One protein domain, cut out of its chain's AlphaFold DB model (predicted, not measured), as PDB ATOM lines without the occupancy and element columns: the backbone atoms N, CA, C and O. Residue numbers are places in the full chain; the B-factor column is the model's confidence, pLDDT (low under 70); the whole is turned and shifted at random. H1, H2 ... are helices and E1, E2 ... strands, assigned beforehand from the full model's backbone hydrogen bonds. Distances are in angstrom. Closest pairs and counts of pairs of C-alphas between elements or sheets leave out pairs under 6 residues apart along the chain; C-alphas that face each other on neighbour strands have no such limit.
ATOM      1  N   ALA A 197     -45.852  53.691  47.031       97.69
ATOM      2  CA  ALA A 197     -45.127  52.729  46.217       97.69
ATOM      3  C   ALA A 197     -46.034  51.522  45.951       97.69
ATOM      4  O   ALA A 197     -46.716  51.038  46.856       97.69
ATOM      5  N   VAL A 198     -46.058  51.024  44.718       98.44
ATOM      6  CA  VAL A 198     -46.915  49.906  44.316       98.44
ATOM      7  C   VAL A 198     -46.069  48.817  43.677       98.44
ATOM      8  O   VAL A 198     -45.483  49.017  42.615       98.44
ATOM      9  N   ILE A 199     -46.014  47.655  44.319       98.38
ATOM     10  CA  ILE A 199     -45.342  46.468  43.798       98.38
ATOM     11  C   ILE A 199     -46.315  45.742  42.869       98.38
ATOM     12  O   ILE A 199     -47.391  45.322  43.298       98.38
ATOM     13  N   VAL A 200     -45.950  45.607  41.594       97.50
ATOM     14  CA  VAL A 200     -46.835  45.057  40.557       97.50
ATOM     15  C   VAL A 200     -46.318  43.726  40.033       97.50
ATOM     16  O   VAL A 200     -45.155  43.616  39.652       97.50
ATOM     17  N   SER A 201     -47.195  42.728  39.944       94.44
ATOM     18  CA  SER A 201     -46.910  41.431  39.323       94.44
ATOM     19  C   SER A 201     -47.797  41.162  38.108       94.44
ATOM     20  O   SER A 201     -48.885  41.713  37.989       94.44
ATOM     21  N   HIS A 202     -47.359  40.292  37.192       87.62
ATOM     22  CA  HIS A 202     -48.157  39.909  36.019       87.62
ATOM     23  C   HIS A 202     -49.399  39.101  36.405       87.62
ATOM     24  O   HIS A 202     -50.449  39.247  35.784       87.62
ATOM     25  N   GLY A 203     -49.246  38.250  37.418       80.50
ATOM     26  CA  GLY A 203     -50.146  37.135  37.673       80.50
ATOM     27  C   GLY A 203     -49.994  36.002  36.649       80.50
ATOM     28  O   GLY A 203     -49.287  36.126  35.649       80.50
ATOM     29  N   GLN A 204     -50.634  34.879  36.939       78.25
ATOM     30  CA  GLN A 204     -50.671  33.629  36.191       78.25
ATOM     31  C   GLN A 204     -52.134  33.287  35.869       78.25
ATOM     32  O   GLN A 204     -53.033  33.729  36.596       78.25
ATOM     33  N   PRO A 205     -52.403  32.513  34.801       78.44
ATOM     34  CA  PRO A 205     -53.734  31.961  34.561       78.44
ATOM     35  C   PRO A 205     -54.230  31.172  35.779       78.44
ATOM     36  O   PRO A 205     -53.455  30.449  36.392       78.44
ATOM     37  N   GLY A 206     -55.517  31.285  36.110       82.81
ATOM     38  CA  GLY A 206     -56.110  30.609  37.267       82.81
ATOM     39  C   GLY A 206     -56.805  31.586  38.209       82.81
ATOM     40  O   GLY A 206     -57.224  32.664  37.785       82.81
ATOM     41  N   ASP A 207     -56.948  31.189  39.472       85.81
ATOM     42  CA  ASP A 207     -57.548  32.026  40.511       85.81
ATOM     43  C   ASP A 207     -56.617  33.211  40.853       85.81
ATOM     44  O   ASP A 207     -55.466  32.997  41.257       85.81
ATOM     45  N   PRO A 208     -57.060  34.469  40.666       91.25
ATOM     46  CA  PRO A 208     -56.242  35.632  40.976       91.25
ATOM     47  C   PRO A 208     -56.178  35.959  42.476       91.25
ATOM     48  O   PRO A 208     -55.286  36.714  42.869       91.25
ATOM     49  N   GLU A 209     -57.074  35.438  43.328       93.12
ATOM     50  CA  GLU A 209     -57.115  35.790  44.760       93.12
ATOM     51  C   GLU A 209     -55.829  35.424  45.516       93.12
ATOM     52  O   GLU A 209     -55.232  36.322  46.123       93.12
ATOM     53  N   PRO A 210     -55.319  34.179  45.450       91.19
ATOM     54  CA  PRO A 210     -54.068  33.816  46.118       91.19
ATOM     55  C   PRO A 210     -52.872  34.638  45.624       91.19
ATOM     56  O   PRO A 210     -51.959  34.963  46.383       91.19
ATOM     57  N   GLN A 211     -52.886  35.021  44.348       90.88
ATOM     58  CA  GLN A 211     -51.822  35.808  43.731       90.88
ATOM     59  C   GLN A 211     -51.849  37.267  44.195       90.88
ATOM     60  O   GLN A 211     -50.795  37.863  44.428       90.88
ATOM     61  N   GLN A 212     -53.050  37.833  44.361       95.56
ATOM     62  CA  GLN A 212     -53.240  39.156  44.949       95.56
ATOM     63  C   GLN A 212     -52.804  39.164  46.423       95.56
ATOM     64  O   GLN A 212     -52.055  40.046  46.837       95.56
ATOM     65  N   GLN A 213     -53.166  38.138  47.196       95.12
ATOM     66  CA  GLN A 213     -52.722  38.007  48.589       95.12
ATOM     67  C   GLN A 213     -51.195  37.880  48.696       95.12
ATOM     68  O   GLN A 213     -50.580  38.492  49.567       95.12
ATOM     69  N   ALA A 214     -50.556  37.133  47.790       93.06
ATOM     70  CA  ALA A 214     -49.104  36.974  47.780       93.06
ATOM     71  C   ALA A 214     -48.366  38.295  47.499       93.06
ATOM     72  O   ALA A 214     -47.371  38.601  48.161       93.06
ATOM     73  N   ILE A 215     -48.847  39.103  46.546       96.31
ATOM     74  CA  ILE A 215     -48.221  40.398  46.240       96.31
ATOM     75  C   ILE A 215     -48.487  41.438  47.338       96.31
ATOM     76  O   ILE A 215     -47.614  42.255  47.629       96.31
ATOM     77  N   GLU A 216     -49.649  41.388  47.994       97.38
ATOM     78  CA  GLU A 216     -49.954  42.208  49.174       97.38
ATOM     79  C   GLU A 216     -49.074  41.834  50.369       97.38
ATOM     80  O   GLU A 216     -48.551  42.721  51.046       97.38
ATOM     81  N   ALA A 217     -48.843  40.538  50.597       96.94
ATOM     82  CA  ALA A 217     -47.929  40.066  51.629       96.94
ATOM     83  C   ALA A 217     -46.499  40.562  51.373       96.94
ATOM     84  O   ALA A 217     -45.881  41.121  52.278       96.94
ATOM     85  N   LEU A 218     -46.000  40.459  50.134       97.12
ATOM     86  CA  LEU A 218     -44.696  41.020  49.758       97.12
ATOM     87  C   LEU A 218     -44.640  42.538  49.990       97.12
ATOM     88  O   LEU A 218     -43.670  43.041  50.554       97.12
ATOM     89  N   ALA A 219     -45.684  43.277  49.606       98.06
ATOM     90  CA  ALA A 219     -45.764  44.714  49.859       98.06
ATOM     91  C   ALA A 219     -45.728  45.048  51.357       98.06
ATOM     92  O   ALA A 219     -45.058  46.004  51.750       98.06
ATOM     93  N   ALA A 220     -46.379  44.245  52.200       97.94
ATOM     94  CA  ALA A 220     -46.346  44.406  53.649       97.94
ATOM     95  C   ALA A 220     -44.959  44.113  54.250       97.94
ATOM     96  O   ALA A 220     -44.560  44.793  55.194       97.94
ATOM     97  N   GLU A 221     -44.213  43.139  53.718       98.19
ATOM     98  CA  GLU A 221     -42.808  42.901  54.088       98.19
ATOM     99  C   GLU A 221     -41.932  44.106  53.716       98.19
ATOM    100  O   GLU A 221     -41.223  44.652  54.562       98.19
ATOM    101  N   VAL A 222     -42.043  44.595  52.476       98.38
ATOM    102  CA  VAL A 222     -41.299  45.768  51.986       98.38
ATOM    103  C   VAL A 222     -41.619  47.020  52.809       98.38
ATOM    104  O   VAL A 222     -40.714  47.780  53.158       98.38
ATOM    105  N   ALA A 223     -42.885  47.218  53.190       97.81
ATOM    106  CA  ALA A 223     -43.317  48.346  54.017       97.81
ATOM    107  C   ALA A 223     -42.595  48.412  55.372       97.81
ATOM    108  O   ALA A 223     -42.329  49.506  55.871       97.81
ATOM    109  N   ARG A 224     -42.217  47.269  55.965       97.75
ATOM    110  CA  ARG A 224     -41.488  47.239  57.252       97.75
ATOM    111  C   ARG A 224     -40.095  47.850  57.150       97.75
ATOM    112  O   ARG A 224     -39.603  48.392  58.135       97.75
ATOM    113  N   HIS A 225     -39.489  47.812  55.965       97.88
ATOM    114  CA  HIS A 225     -38.209  48.460  55.678       97.88
ATOM    115  C   HIS A 225     -38.364  49.936  55.269       97.88
ATOM    116  O   HIS A 225     -37.371  50.654  55.147       97.88
ATOM    117  N   LEU A 226     -39.595  50.417  55.067       96.31
ATOM    118  CA  LEU A 226     -39.902  51.771  54.608       96.31
ATOM    119  C   LEU A 226     -40.856  52.495  55.574       96.31
ATOM    120  O   LEU A 226     -41.965  52.866  55.182       96.31
ATOM    121  N   PRO A 227     -40.438  52.757  56.829       92.44
ATOM    122  CA  PRO A 227     -41.290  53.455  57.780       92.44
ATOM    123  C   PRO A 227     -41.715  54.819  57.220       92.44
ATOM    124  O   PRO A 227     -40.893  55.586  56.713       92.44
ATOM    125  N   GLY A 228     -43.018  55.098  57.294       88.62
ATOM    126  CA  GLY A 228     -43.625  56.340  56.811       88.62
ATOM    127  C   GLY A 228     -44.021  56.356  55.330       88.62
ATOM    128  O   GLY A 228     -44.633  57.331  54.906       88.62
ATOM    129  N   LEU A 229     -43.722  55.311  54.550       93.81
ATOM    130  CA  LEU A 229     -44.187  55.190  53.164       93.81
ATOM    131  C   LEU A 229     -45.378  54.235  53.077       93.81
ATOM    132  O   LEU A 229     -45.401  53.177  53.703       93.81
ATOM    133  N   THR A 230     -46.351  54.594  52.243       96.88
ATOM    134  CA  THR A 230     -47.433  53.682  51.866       96.88
ATOM    135  C   THR A 230     -46.912  52.732  50.795       96.88
ATOM    136  O   THR A 230     -46.522  53.191  49.723       96.88
ATOM    137  N   VAL A 231     -46.928  51.424  51.056       98.31
ATOM    138  CA  VAL A 231     -46.574  50.390  50.069       98.31
ATOM    139  C   VAL A 231     -47.780  49.484  49.842       98.31
ATOM    140  O   VAL A 231     -48.409  49.038  50.800       98.31
ATOM    141  N   ARG A 232     -48.127  49.229  48.578       98.38
ATOM    142  CA  ARG A 232     -49.263  48.388  48.167       98.38
ATOM    143  C   ARG A 232     -48.809  47.317  47.180       98.38
ATOM    144  O   ARG A 232     -47.811  47.504  46.488       98.38
ATOM    145  N   GLY A 233     -49.547  46.213  47.103       97.94
ATOM    146  CA  GLY A 233     -49.321  45.141  46.133       97.94
ATOM    147  C   GLY A 233     -50.493  45.028  45.163       97.94
ATOM    148  O   GLY A 233     -51.644  45.134  45.579       97.94
ATOM    149  N   ALA A 234     -50.218  44.811  43.878       97.69
ATOM    150  CA  ALA A 234     -51.256  44.548  42.884       97.69
ATOM    151  C   ALA A 234     -50.801  43.515  41.852       97.69
ATOM    152  O   ALA A 234     -49.741  43.651  41.238       97.69
ATOM    153  N   THR A 235     -51.620  42.490  41.624       95.00
ATOM    154  CA  THR A 235     -51.426  41.564  40.510       95.00
ATOM    155  C   THR A 235     -52.299  41.968  39.334       95.00
ATOM    156  O   THR A 235     -53.483  42.263  39.480       95.00
ATOM    157  N   LEU A 236     -51.721  41.971  38.135       93.50
ATOM    158  CA  LEU A 236     -52.433  42.304  36.905       93.50
ATOM    159  C   LEU A 236     -53.455  41.234  36.484       93.50
ATOM    160  O   LEU A 236     -54.236  41.492  35.568       93.50
ATOM    161  N   ALA A 237     -53.457  40.064  37.134       91.44
ATOM    162  CA  ALA A 237     -54.496  39.047  36.982       91.44
ATOM    163  C   ALA A 237     -55.787  39.387  37.748       91.44
ATOM    164  O   ALA A 237     -56.849  38.897  37.371       91.44
ATOM    165  N   MET A 238     -55.720  40.229  38.788       94.81
ATOM    166  CA  MET A 238     -56.874  40.608  39.604       94.81
ATOM    167  C   MET A 238     -57.581  41.828  38.994       94.81
ATOM    168  O   MET A 238     -56.996  42.920  38.949       94.81
ATOM    169  N   PRO A 239     -58.843  41.701  38.538       92.69
ATOM    170  CA  PRO A 239     -59.592  42.830  38.000       92.69
ATOM    171  C   PRO A 239     -59.700  43.972  39.018       92.69
ATOM    172  O   PRO A 239     -60.078  43.766  40.167       92.69
ATOM    173  N   GLY A 240     -59.362  45.194  38.603       92.94
ATOM    174  CA  GLY A 240     -59.465  46.390  39.446       92.94
ATOM    175  C   GLY A 240     -58.369  46.563  40.508       92.94
ATOM    176  O   GLY A 240     -58.264  47.656  41.060       92.94
ATOM    177  N   ALA A 241     -57.505  45.570  40.755       95.88
ATOM    178  CA  ALA A 241     -56.440  45.696  41.758       95.88
ATOM    179  C   ALA A 241     -55.460  46.832  41.436       95.88
ATOM    180  O   ALA A 241     -55.106  47.613  42.317       95.88
ATOM    181  N   LEU A 242     -55.068  46.974  40.163       95.38
ATOM    182  CA  LEU A 242     -54.182  48.061  39.740       95.38
ATOM    183  C   LEU A 242     -54.834  49.437  39.973       95.38
ATOM    184  O   LEU A 242     -54.217  50.294  40.593       95.38
ATOM    185  N   GLN A 243     -56.101  49.611  39.574       93.31
ATOM    186  CA  GLN A 243     -56.885  50.837  39.806       93.31
ATOM    187  C   GLN A 243     -56.978  51.181  41.298       93.31
ATOM    188  O   GLN A 243     -56.837  52.340  41.673       93.31
ATOM    189  N   ALA A 244     -57.212  50.187  42.156       94.25
ATOM    190  CA  ALA A 244     -57.317  50.404  43.596       94.25
ATOM    191  C   ALA A 244     -55.963  50.752  44.241       94.25
ATOM    192  O   ALA A 244     -55.909  51.502  45.219       94.25
ATOM    193  N   ALA A 245     -54.866  50.204  43.712       95.44
ATOM    194  CA  ALA A 245     -53.545  50.367  44.296       95.44
ATOM    195  C   ALA A 245     -52.829  51.649  43.844       95.44
ATOM    196  O   ALA A 245     -52.091  52.216  44.653       95.44
ATOM    197  N   THR A 246     -53.041  52.108  42.605       93.69
ATOM    198  CA  THR A 246     -52.234  53.169  41.971       93.69
ATOM    199  C   THR A 246     -52.960  54.503  41.802       93.69
ATOM    200  O   THR A 246     -54.164  54.552  41.585       93.69
ATOM    201  N   THR A 247     -52.185  55.582  41.817       90.12
ATOM    202  CA  THR A 247     -52.548  56.952  41.421       90.12
ATOM    203  C   THR A 247     -51.523  57.464  40.406       90.12
ATOM    204  O   THR A 247     -50.484  56.832  40.191       90.12
ATOM    205  N   SER A 248     -51.743  58.640  39.812       86.06
ATOM    206  CA  SER A 248     -50.740  59.236  38.916       86.06
ATOM    207  C   SER A 248     -49.469  59.692  39.641       86.06
ATOM    208  O   SER A 248     -48.486  60.023  38.985       86.06
ATOM    209  N   ARG A 249     -49.447  59.677  40.976       87.69
ATOM    210  CA  ARG A 249     -48.262  59.964  41.796       87.69
ATOM    211  C   ARG A 249     -47.554  58.710  42.301       87.69
ATOM    212  O   ARG A 249     -46.470  58.814  42.876       87.69
ATOM    213  N   SER A 250     -48.114  57.529  42.053       93.31
ATOM    214  CA  SER A 250     -47.542  56.280  42.542       93.31
ATOM    215  C   SER A 250     -46.192  55.957  41.897       93.31
ATOM    216  O   SER A 250     -45.992  56.143  40.694       93.31
ATOM    217  N   LEU A 251     -45.279  55.421  42.702       95.44
ATOM    218  CA  LEU A 251     -44.029  54.811  42.260       95.44
ATOM    219  C   LEU A 251     -44.248  53.304  42.077       95.44
ATOM    220  O   LEU A 251     -44.487  52.585  43.041       95.44
ATOM    221  N   VAL A 252     -44.197  52.809  40.849       97.31
ATOM    222  CA  VAL A 252     -44.529  51.423  40.504       97.31
ATOM    223  C   VAL A 252     -43.253  50.595  40.380       97.31
ATOM    224  O   VAL A 252     -42.464  50.839  39.470       97.31
ATOM    225  N   TYR A 253     -43.084  49.595  41.251       98.00
ATOM    226  CA  TYR A 253     -41.988  48.622  41.214       98.00
ATOM    227  C   TYR A 253     -42.448  47.308  40.558       98.00
ATOM    228  O   TYR A 253     -43.230  46.564  41.159       98.00
ATOM    229  N   PRO A 254     -42.004  46.983  39.330       96.62
ATOM    230  CA  PRO A 254     -42.446  45.770  38.646       96.62
ATOM    231  C   PRO A 254     -41.664  44.522  39.086       96.62
ATOM    232  O   PRO A 254     -40.446  44.446  38.921       96.62
ATOM    233  N   MET A 255     -42.364  43.478  39.530       95.25
ATOM    234  CA  MET A 255     -41.806  42.147  39.819       95.25
ATOM    235  C   MET A 255     -41.595  41.333  38.534       95.25
ATOM    236  O   MET A 255     -42.148  40.245  38.368       95.25
ATOM    237  N   PHE A 256     -40.823  41.880  37.590       90.31
ATOM    238  CA  PHE A 256     -40.503  41.256  36.301       90.31
ATOM    239  C   PHE A 256     -39.003  40.999  36.177       90.31
ATOM    240  O   PHE A 256     -38.191  41.739  36.723       90.31
ATOM    241  N   MET A 257     -38.623  39.971  35.417       88.38
ATOM    242  CA  MET A 257     -37.209  39.622  35.239       88.38
ATOM    243  C   MET A 257     -36.491  40.442  34.164       88.38
ATOM    244  O   MET A 257     -35.267  40.459  34.136       88.38
ATOM    245  N   ALA A 258     -37.222  41.108  33.271       81.56
ATOM    246  CA  ALA A 258     -36.617  41.861  32.182       81.56
ATOM    247  C   ALA A 258     -37.359  43.158  31.877       81.56
ATOM    248  O   ALA A 258     -38.581  43.250  32.007       81.56
ATOM    249  N   GLU A 259     -36.600  44.143  31.406       79.12
ATOM    250  CA  GLU A 259     -37.158  45.280  30.687       79.12
ATOM    251  C   GLU A 259     -37.616  44.848  29.287       79.12
ATOM    252  O   GLU A 259     -37.088  43.901  28.698       79.12
ATOM    253  N   GLY A 260     -38.596  45.549  28.717       70.44
ATOM    254  CA  GLY A 260     -38.998  45.298  27.339       70.44
ATOM    255  C   GLY A 260     -40.357  45.875  26.989       70.44
ATOM    256  O   GLY A 260     -40.802  46.870  27.560       70.44
ATOM    257  N   TRP A 261     -41.033  45.227  26.037       75.81
ATOM    258  CA  TRP A 261     -42.361  45.637  25.578       75.81
ATOM    259  C   TRP A 261     -43.350  45.801  26.737       75.81
ATOM    260  O   TRP A 261     -44.124  46.756  26.751       75.81
ATOM    261  N   PHE A 262     -43.291  44.925  27.743       79.69
ATOM    262  CA  PHE A 262     -44.236  45.001  28.845       79.69
ATOM    263  C   PHE A 262     -44.005  46.221  29.745       79.69
ATOM    264  O   PHE A 262     -44.917  47.023  29.917       79.69
ATOM    265  N   THR A 263     -42.789  46.431  30.262       78.12
ATOM    266  CA  THR A 263     -42.479  47.607  31.100       78.12
ATOM    267  C   THR A 263     -42.540  48.924  30.324       78.12
ATOM    268  O   THR A 263     -42.870  49.955  30.900       78.12
ATOM    269  N   GLY A 264     -42.243  48.906  29.020       71.12
ATOM    270  CA  GLY A 264     -42.178  50.106  28.187       71.12
ATOM    271  C   GLY A 264     -43.470  50.490  27.461       71.12
ATOM    272  O   GLY A 264     -43.581  51.635  27.019       71.12
ATOM    273  N   ILE A 265     -44.422  49.564  27.292       72.25
ATOM    274  CA  ILE A 265     -45.658  49.793  26.520       72.25
ATOM    275  C   ILE A 265     -46.891  49.295  27.277       72.25
ATOM    276  O   ILE A 265     -47.797  50.084  27.537       72.25
ATOM    277  N   GLU A 266     -46.936  48.017  27.651       83.38
ATOM    278  CA  GLU A 266     -48.164  47.406  28.182       83.38
ATOM    279  C   GLU A 266     -48.500  47.839  29.613       83.38
ATOM    280  O   GLU A 266     -49.645  48.184  29.893       83.38
ATOM    281  N   LEU A 267     -47.522  47.881  30.519       86.06
ATOM    282  CA  LEU A 267     -47.729  48.368  31.883       86.06
ATOM    283  C   LEU A 267     -48.131  49.859  31.902       86.06
ATOM    284  O   LEU A 267     -49.126  50.169  32.553       86.06
ATOM    285  N   PRO A 268     -47.479  50.776  31.151       83.38
ATOM    286  CA  PRO A 268     -47.969  52.149  30.991       83.38
ATOM    287  C   PRO A 268     -49.408  52.243  30.465       83.38
ATOM    288  O   PRO A 268     -50.195  53.057  30.953       83.38
ATOM    289  N   ARG A 269     -49.770  51.404  29.481       84.12
ATOM    290  CA  ARG A 269     -51.136  51.338  28.940       84.12
ATOM    291  C   ARG A 269     -52.128  50.948  30.035       84.12
ATOM    292  O   ARG A 269     -53.109  51.656  30.233       84.12
ATOM    293  N   ARG A 270     -51.836  49.888  30.795       88.06
ATOM    294  CA  ARG A 270     -52.684  49.429  31.907       88.06
ATOM    295  C   ARG A 270     -52.786  50.443  33.042       88.06
ATOM    296  O   ARG A 270     -53.865  50.603  33.591       88.06
ATOM    297  N   LEU A 271     -51.705  51.145  33.379       85.25
ATOM    298  CA  LEU A 271     -51.735  52.227  34.372       85.25
ATOM    299  C   LEU A 271     -52.620  53.385  33.908       85.25
ATOM    300  O   LEU A 271     -53.395  53.915  34.694       85.25
ATOM    301  N   THR A 272     -52.569  53.734  32.621       79.94
ATOM    302  CA  THR A 272     -53.470  54.743  32.041       79.94
ATOM    303  C   THR A 272     -54.931  54.298  32.135       79.94
ATOM    304  O   THR A 272     -55.775  55.073  32.575       79.94
ATOM    305  N   GLU A 273     -55.231  53.044  31.786       83.19
ATOM    306  CA  GLU A 273     -56.578  52.463  31.924       83.19
ATOM    307  C   GLU A 273     -57.045  52.389  33.378       83.19
ATOM    308  O   GLU A 273     -58.232  52.546  33.645       83.19
ATOM    309  N   ALA A 274     -56.106  52.210  34.308       85.50
ATOM    310  CA  ALA A 274     -56.334  52.203  35.745       85.50
ATOM    311  C   ALA A 274     -56.483  53.616  36.359       85.50
ATOM    312  O   ALA A 274     -56.539  53.754  37.579       85.50
ATOM    313  N   GLY A 275     -56.503  54.678  35.541       81.00
ATOM    314  CA  GLY A 275     -56.613  56.064  36.009       81.00
ATOM    315  C   GLY A 275     -55.322  56.659  36.585       81.00
ATOM    316  O   GLY A 275     -55.363  57.717  37.206       81.00
ATOM    317  N   ALA A 276     -54.172  56.019  36.358       85.81
ATOM    318  CA  ALA A 276     -52.856  56.408  36.866       85.81
ATOM    319  C   ALA A 276     -51.825  56.733  35.752       85.81
ATOM    320  O   ALA A 276     -50.699  56.229  35.789       85.81
ATOM    321  N   PRO A 277     -52.145  57.567  34.739       78.69
ATOM    322  CA  PRO A 277     -51.236  57.854  33.622       78.69
ATOM    323  C   PRO A 277     -49.903  58.510  34.015       78.69
ATOM    324  O   PRO A 277     -48.952  58.451  33.237       78.69
ATOM    325  N   GLY A 278     -49.831  59.167  35.177       76.25
ATOM    326  CA  GLY A 278     -48.605  59.804  35.665       76.25
ATOM    327  C   GLY A 278     -47.672  58.888  36.462       76.25
ATOM    328  O   GLY A 278     -46.552  59.308  36.757       76.25
ATOM    329  N   ALA A 279     -48.105  57.665  36.795       87.25
ATOM    330  CA  ALA A 279     -47.365  56.770  37.679       87.25
ATOM    331  C   ALA A 279     -45.943  56.501  37.157       87.25
ATOM    332  O   ALA A 279     -45.728  56.207  35.975       87.25
ATOM    333  N   HIS A 280     -44.953  56.591  38.046       89.19
ATOM    334  CA  HIS A 280     -43.552  56.407  37.687       89.19
ATOM    335  C   HIS A 280     -43.158  54.936  37.805       89.19
ATOM    336  O   HIS A 280     -43.096  54.398  38.903       89.19
ATOM    337  N   ILE A 281     -42.874  54.281  36.681       91.44
ATOM    338  CA  ILE A 281     -42.405  52.890  36.661       91.44
ATOM    339  C   ILE A 281     -40.889  52.863  36.890       91.44
ATOM    340  O   ILE A 281     -40.140  53.451  36.104       91.44
ATOM    341  N   THR A 282     -40.441  52.164  37.933       92.94
ATOM    342  CA  THR A 282     -39.017  51.960  38.236       92.94
ATOM    343  C   THR A 282     -38.408  50.854  37.377       92.94
ATOM    344  O   THR A 282     -39.090  50.182  36.596       92.94
ATOM    345  N   ARG A 283     -37.105  50.606  37.562       91.00
ATOM    346  CA  ARG A 283     -36.490  49.369  37.067       91.00
ATOM    347  C   ARG A 283     -37.235  48.152  37.629       91.00
ATOM    348  O   ARG A 283     -37.645  48.194  38.792       91.00
ATOM    349  N   PRO A 284     -37.426  47.097  36.821       93.62
ATOM    350  CA  PRO A 284     -38.025  45.859  37.289       93.62
ATOM    351  C   PRO A 284     -37.040  45.056  38.150       93.62
ATOM    352  O   PRO A 284     -35.828  45.228  38.029       93.62
ATOM    353  N   PHE A 285     -37.565  44.127  38.951       95.00
ATOM    354  CA  PHE A 285     -36.803  43.259  39.858       95.00
ATOM    355  C   PHE A 285     -35.555  42.621  39.220       95.00
ATOM    356  O   PHE A 285     -34.473  42.652  39.793       95.00
ATOM    357  N   GLY A 286     -35.673  42.085  38.003       91.56
ATOM    358  CA  GLY A 286     -34.558  41.435  37.308       91.56
ATOM    359  C   GLY A 286     -33.443  42.363  36.827       91.56
ATOM    360  O   GLY A 286     -32.367  41.887  36.477       91.56
ATOM    361  N   ALA A 287     -33.693  43.673  36.808       90.75
ATOM    362  CA  ALA A 287     -32.713  44.709  36.487       90.75
ATOM    363  C   ALA A 287     -32.354  45.560  37.721       90.75
ATOM    364  O   ALA A 287     -31.769  46.640  37.586       90.75
ATOM    365  N   ASP A 288     -32.727  45.104  38.921       93.81
ATOM    366  CA  ASP A 288     -32.362  45.756  40.170       93.81
ATOM    367  C   ASP A 288     -30.845  45.615  40.404       93.81
ATOM    368  O   ASP A 288     -30.319  44.499  40.361       93.81
TER     369      ASP A 288
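AT A GLANCE: This is residues 197 to 288 of the 423 residues of the protein "Sirohydrochlorin ferrochelatase" of Paracoccus tibetensis (UniProt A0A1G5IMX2). A small parallel sheet, E2 E1 E3, lies between long H1 on one face and short H2 on the other; H3 only grazes it. The 92 printed residues, mixed in class, run E1 H1 E2 H2 E3 H3. They are compact, with a radius of gyration of the C-alphas of 12.1 A and spans of 32 by 29 by 26 A.

IN THESE COORDINATES: E1, residues 197 to 201, begins at C-alpha 197 (-45.127, 52.729, 46.217). H1 is residues 208 to 224, 24.8 A long; E2 231 to 235; H2 241 to 245; E3 251 to 254. H3, 261 to 273, ends at C-alpha 273 (-56.578, 52.463, 31.924).

HOW THE PARTS SIT: E1 is parallel to E2, with N 199 and O 232 2.8 A apart. H1 runs along E2; their closest C-alphas, Glu 216 and Gly 233, are 4.3 A apart. Every O i to N i+4 pair is within hydrogen-bond range in H1 and H2, 7 of 9 in H3.

THE WHOLE: The printed part has no cut and no long link; no printed residue is under 70 in pLDDT.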